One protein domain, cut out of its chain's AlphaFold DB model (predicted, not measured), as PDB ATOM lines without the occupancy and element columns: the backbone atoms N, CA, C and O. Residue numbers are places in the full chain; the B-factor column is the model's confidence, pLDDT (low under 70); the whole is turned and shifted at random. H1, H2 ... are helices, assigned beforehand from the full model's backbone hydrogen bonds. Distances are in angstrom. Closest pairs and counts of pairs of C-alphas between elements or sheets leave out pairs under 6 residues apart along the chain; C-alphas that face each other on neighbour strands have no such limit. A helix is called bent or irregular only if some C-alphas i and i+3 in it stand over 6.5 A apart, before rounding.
ATOM      1  N   LEU A   2     117.640 116.551  97.599       82.12
ATOM      2  CA  LEU A   2     117.564 115.571  96.511       82.12
ATOM      3  C   LEU A   2     118.606 114.481  96.791       82.12
ATOM      4  O   LEU A   2     119.748 114.814  97.098       82.12
ATOM      5  N   ALA A   3     118.212 113.213  96.735       87.50
ATOM      6  CA  ALA A   3     119.083 112.073  97.011       87.50
ATOM      7  C   ALA A   3     118.668 110.868  96.148       87.50
ATOM      8  O   ALA A   3     117.498 110.793  95.757       87.50
ATOM      9  N   PRO A   4     119.591 109.932  95.854       90.38
ATOM     10  CA  PRO A   4     119.249 108.689  95.171       90.38
ATOM     11  C   PRO A   4     118.272 107.841  95.997       90.38
ATOM     12  O   PRO A   4     118.200 107.958  97.223       90.38
ATOM     13  N   SER A   5     117.522 106.967  95.322       94.19
ATOM     14  CA  SER A   5     116.606 106.048  95.999       94.19
ATOM     15  C   SER A   5     117.363 104.978  96.795       94.19
ATOM     16  O   SER A   5     118.537 104.695  96.545       94.19
ATOM     17  N   LYS A   6     116.682 104.347  97.756       95.31
ATOM     18  CA  LYS A   6     117.275 103.262  98.554       95.31
ATOM     19  C   LYS A   6     117.613 102.052  97.688       95.31
ATOM     20  O   LYS A   6     118.623 101.400  97.923       95.31
ATOM     21  N   GLU A   7     116.789 101.782  96.684       96.38
ATOM     22  CA  GLU A   7     116.955 100.685  95.733       96.38
ATOM     23  C   GLU A   7     118.211 100.890  94.883       96.38
ATOM     24  O   GLU A   7     118.973  99.948  94.687       96.38
ATOM     25  N   PHE A   8     118.471 102.130  94.448       95.62
ATOM     26  CA  PHE A   8     119.716 102.469  93.761       95.62
ATOM     27  C   PHE A   8     120.922 102.204  94.665       95.62
ATOM     28  O   PHE A   8     121.824 101.468  94.276       95.62
ATOM     29  N   VAL A   9     120.914 102.726  95.897       96.75
ATOM     30  CA  VAL A   9     122.028 102.531  96.845       96.75
ATOM     31  C   VAL A   9     122.259 101.046  97.151       96.75
ATOM     32  O   VAL A   9     123.405 100.608  97.194       96.75
ATOM     33  N   ALA A  10     121.193 100.253  97.293       97.44
ATOM     34  CA  ALA A  10     121.279  98.811  97.517       97.44
ATOM     35  C   ALA A  10     121.853  98.035  96.317       97.44
ATOM     36  O   ALA A  10     122.412  96.958  96.511       97.44
ATOM     37  N   SER A  11     121.730  98.566  95.096       96.19
ATOM     38  CA  SER A  11     122.311  97.952  93.894       96.19
ATOM     39  C   SER A  11     123.817  98.189  93.742       96.19
ATOM     40  O   SER A  11     124.473  97.482  92.978       96.19
ATOM     41  N   LEU A  12     124.381  99.158  94.470       97.25
ATOM     42  CA  LEU A  12     125.812  99.444  94.444       97.25
ATOM     43  C   LEU A  12     126.611  98.349  95.170       97.25
ATOM     44  O   LEU A  12     126.095  97.710  96.094       97.25
ATOM     45  N   PRO A  13     127.900  98.153  94.834       96.88
ATOM     46  CA  PRO A  13     128.755  97.274  95.619       96.88
ATOM     47  C   PRO A  13     128.781  97.711  97.089       96.88
ATOM     48  O   PRO A  13     128.791  98.902  97.399       96.88
ATOM     49  N   TYR A  14     128.754  96.731  97.993       96.56
ATOM     50  CA  TYR A  14     128.624  96.933  99.444       96.56
ATOM     51  C   TYR A  14     127.326  97.632  99.894       96.56
ATOM     52  O   TYR A  14     127.191  97.954 101.074       96.56
ATOM     53  N   GLY A  15     126.362  97.848  98.990       96.81
ATOM     54  CA  GLY A  15     125.065  98.452  99.300       96.81
ATOM     55  C   GLY A  15     125.167  99.877  99.845       96.81
ATOM     56  O   GLY A  15     124.316 100.292 100.633       96.81
ATOM     57  N   LYS A  16     126.236 100.604  99.492       95.75
ATOM     58  CA  LYS A  16     126.496 101.962  99.977       95.75
ATOM     59  C   LYS A  16     127.216 102.821  98.939       95.75
ATOM     60  O   LYS A  16     127.910 102.323  98.049       95.75
ATOM     61  N   ILE A  17     127.100 104.133  99.123       96.19
ATOM     62  CA  ILE A  17     127.991 105.107  98.490       96.19
ATOM     63  C   ILE A  17     129.366 105.010  99.182       96.19
ATOM     64  O   ILE A  17     129.390 104.925 100.413       96.19
ATOM     65  N   PRO A  18     130.483 105.008  98.430       96.88
ATOM     66  CA  PRO A  18     131.816 104.884  98.996       96.88
ATOM     67  C   PRO A  18     132.116 105.967 100.031       96.88
ATOM     68  O   PRO A  18     131.677 107.114  99.903       96.88
ATOM     69  N   ASP A  19     132.880 105.602 101.056       96.94
ATOM     70  CA  ASP A  19     133.266 106.499 102.142       96.94
ATOM     71  C   ASP A  19     134.738 106.299 102.537       96.94
ATOM     72  O   ASP A  19     135.457 105.451 102.013       96.94
ATOM     73  N   ARG A  20     135.234 107.122 103.465       96.88
ATOM     74  CA  ARG A  20     136.652 107.091 103.852       96.88
ATOM     75  C   ARG A  20     137.093 105.781 104.521       96.88
ATOM     76  O   ARG A  20     138.291 105.506 104.528       96.88
ATOM     77  N   ASN A  21     136.175 104.997 105.089       96.94
ATOM     78  CA  ASN A  21     136.519 103.726 105.728       96.94
ATOM     79  C   ASN A  21     137.006 102.711 104.689       96.94
ATOM     80  O   ASN A  21     137.854 101.887 105.006       96.94
ATOM     81  N   ASP A  22     136.627 102.871 103.418       97.31
ATOM     82  CA  ASP A  22     137.100 102.021 102.321       97.31
ATOM     83  C   ASP A  22     138.631 102.054 102.155       97.31
ATOM     84  O   ASP A  22     139.219 101.118 101.618       97.31
ATOM     85  N   PHE A  23     139.311 103.118 102.603       97.19
ATOM     86  CA  PHE A  23     140.779 103.184 102.592       97.19
ATOM     87  C   PHE A  23     141.434 102.321 103.671       97.19
ATOM     88  O   PHE A  23     142.606 101.976 103.538       97.19
ATOM     89  N   THR A  24     140.685 102.013 104.728       97.69
ATOM     90  CA  THR A  24     141.113 101.144 105.829       97.69
ATOM     91  C   THR A  24     140.678  99.702 105.575       97.69
ATOM     92  O   THR A  24     141.451  98.781 105.816       97.69
ATOM     93  N   ASP A  25     139.465  99.520 105.049       97.06
ATOM     94  CA  ASP A  25     138.806  98.216 104.953       97.06
ATOM     95  C   ASP A  25     139.137  97.456 103.658       97.06
ATOM     96  O   ASP A  25     139.003  96.232 103.617       97.06
ATOM     97  N   LEU A  26     139.560  98.155 102.595       97.50
ATOM     98  CA  LEU A  26     139.818  97.571 101.275       97.50
ATOM     99  C   LEU A  26     141.238  97.870 100.781       97.50
ATOM    100  O   LEU A  26     141.760  98.982 100.922       97.50
ATOM    101  N   ASP A  27     141.835  96.887 100.105       98.06
ATOM    102  CA  ASP A  27     143.066  97.094  99.348       98.06
ATOM    103  C   ASP A  27     142.845  98.067  98.174       98.06
ATOM    104  O   ASP A  27     141.718  98.360  97.757       98.06
ATOM    105  N   ALA A  28     143.945  98.599  97.639       97.81
ATOM    106  CA  ALA A  28     143.900  99.646  96.626       97.81
ATOM    107  C   ALA A  28     143.186  99.217  95.333       97.81
ATOM    108  O   ALA A  28     142.427 100.017  94.776       97.81
ATOM    109  N   ASP A  29     143.382  97.981  94.872       98.25
ATOM    110  CA  ASP A  29     142.813  97.507  93.609       98.25
ATOM    111  C   ASP A  29     141.308  97.274  93.754       98.25
ATOM    112  O   ASP A  29     140.519  97.704  92.903       98.25
ATOM    113  N   THR A  30     140.895  96.644  94.856       97.81
ATOM    114  CA  THR A  30     139.478  96.431  95.178       97.81
ATOM    115  C   THR A  30     138.748  97.758  95.347       97.81
ATOM    116  O   THR A  30     137.691  97.957  94.739       97.81
ATOM    117  N   ARG A  31     139.323  98.697  96.111       97.94
ATOM    118  CA  ARG A  31     138.745 100.032  96.313       97.94
ATOM    119  C   ARG A  31     138.605 100.787  94.996       97.94
ATOM    120  O   ARG A  31     137.542 101.336  94.732       97.94
ATOM    121  N   THR A  32     139.636 100.780  94.151       97.94
ATOM    122  CA  THR A  32     139.615 101.486  92.858       97.94
ATOM    123  C   THR A  32     138.513 100.948  91.947       97.94
ATOM    124  O   THR A  32     137.745 101.725  91.380       97.94
ATOM    125  N   LYS A  33     138.376  99.620  91.840       97.94
ATOM    126  CA  LYS A  33     137.300  98.993  91.052       97.94
ATOM    127  C   LYS A  33     135.921  99.357  91.593       97.94
ATOM    128  O   LYS A  33     135.056  99.763  90.822       97.94
ATOM    129  N   TYR A  34     135.732  99.241  92.906       97.44
ATOM    130  CA  TYR A  34     134.487  99.605  93.576       97.44
ATOM    131  C   TYR A  34     134.098 101.066  93.311       97.44
ATOM    132  O   TYR A  34     132.984 101.334  92.862       97.44
ATOM    133  N   TRP A  35     135.021 102.001  93.535       98.06
ATOM    134  CA  TRP A  35     134.770 103.429  93.360       98.06
ATOM    135  C   TRP A  35     134.431 103.778  91.908       98.06
ATOM    136  O   TRP A  35     133.491 104.534  91.675       98.06
ATOM    137  N   ASN A  36     135.121 103.174  90.934       98.19
ATOM    138  CA  ASN A  36     134.823 103.377  89.514       98.19
ATOM    139  C   ASN A  36     133.425 102.873  89.124       98.19
ATOM    140  O   ASN A  36     132.751 103.517  88.323       98.19
ATOM    141  N   ILE A  37     132.966 101.755  89.699       98.12
ATOM    142  CA  ILE A  37     131.601 101.256  89.468       98.12
ATOM    143  C   ILE A  37     130.580 102.274  89.978       98.12
ATOM    144  O   ILE A  37     129.686 102.668  89.235       98.12
ATOM    145  N   VAL A  38     130.725 102.739  91.223       97.94
ATOM    146  CA  VAL A  38     129.768 103.701  91.796       97.94
ATOM    147  C   VAL A  38     129.790 105.033  91.048       97.94
ATOM    148  O   VAL A  38     128.735 105.633  90.841       97.94
ATOM    149  N   PHE A  39     130.967 105.477  90.606       97.38
ATOM    150  CA  PHE A  39     131.104 106.666  89.773       97.38
ATOM    151  C   PHE A  39     130.312 106.526  88.464       97.38
ATOM    152  O   PHE A  39     129.464 107.370  88.184       97.38
ATOM    153  N   SER A  40     130.487 105.418  87.736       98.06
ATOM    154  CA  SER A  40     129.764 105.164  86.483       98.06
ATOM    155  C   SER A  40     128.241 105.086  86.671       98.06
ATOM    156  O   SER A  40     127.490 105.641  85.872       98.06
ATOM    157  N   GLU A  41     127.754 104.444  87.739       97.31
ATOM    158  CA  GLU A  41     126.311 104.419  88.033       97.31
ATOM    159  C   GLU A  41     125.764 105.810  88.389       97.31
ATOM    160  O   GLU A  41     124.623 106.144  88.060       97.31
ATOM    161  N   THR A  42     126.585 106.649  89.024       94.81
ATOM    162  CA  THR A  42     126.216 108.034  89.345       94.81
ATOM    163  C   THR A  42     126.163 108.909  88.090       94.81
ATOM    164  O   THR A  42     125.256 109.733  87.976       94.81
ATOM    165  N   GLU A  43     127.064 108.709  87.123       96.25
ATOM    166  CA  GLU A  43     127.010 109.396  85.822       96.25
ATOM    167  C   GLU A  43     125.708 109.084  85.077       96.25
ATOM    168  O   GLU A  43     125.008 110.004  84.660       96.25
ATOM    169  N   LYS A  44     125.299 107.809  85.018       95.06
ATOM    170  CA  LYS A  44     124.014 107.413  84.409       95.06
ATOM    171  C   LYS A  44     122.820 108.093  85.075       95.06
ATOM    172  O   LYS A  44     121.857 108.468  84.405       95.06
TER     173      LYS A  44
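This is residues 2 to 44 of the 65 residues of an uncharacterized protein of marine sediment metagenome (UniProt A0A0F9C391). One long helix, H3, runs most of the length of an elongated little domain, and the earlier part of the printed chain runs back along it as a second, irregular row: the short helix H1 beside the end of H3 at residue 44, the one-turn helix H2 by its beginning, and a stretch without a named element, residues 12 to 21, between H1 and H2. The backbone folds back at residues 26 and 27, where H2 gives way to H3, and the two rows meet loosely, with no helix touching another. The printed part has 43 residues with three named helices, in the order H1, H2, H3, and no named strand; its class is all helix. It is only just compact, close to loose, with a radius of gyration of the C-alphas of 10.6 A, and spans 30 by 17 by 16 A.

The longest helix is H3, residues 28 to 44, which measures 24.6 A from its first to its last C-alpha. It begins at C-alpha 28 at (143.900, 99.646, 96.626) and ends at C-alpha 44 at (124.014, 107.413, 84.409). H2, residues 22 to 25, has four residues and comes just before it in the chain. H1, residues 6 to 11, has six residues and begins at C-alpha 6 at (117.275, 103.262, 98.554). Residues 13 to 15 are a further short helical run that bears no name. No helix is bent or irregular.

H2 and H3 are close but not clearly touching, with 2 pairs of C-alphas within 8 A. Their closest C-alphas, those of Asp 22 and Arg 31, are 6.5 A apart, and their centres are 14.3 A apart. H1 and H3 are near each other, with no pair of C-alphas within 8 A but 6 pairs within 10 A. H1 and H2 are apart. In H1 and H3 every pair of O of residue i and N of residue i+4 is within hydrogen-bond range. H2, with four residues, is too short for any such pair, and its 1 pair of O of residue i and N of residue i+3 is not within range.

The two C-alphas farthest apart are those of Leu 2 and Asp 27, at 31.6 A, while the first and last printed C-alphas, those of Leu 2 and Lys 44, are 16.0 A apart. The printed part has no cut; it runs from residue 2 to residue 44 of a full chain of 65 residues. The link from H2 to H3, 2 residues, is tight; the link from H1 to H2, 10 residues, is short. The mean pLDDT of the printed part of this model is 96.3, and no printed residue is under 70.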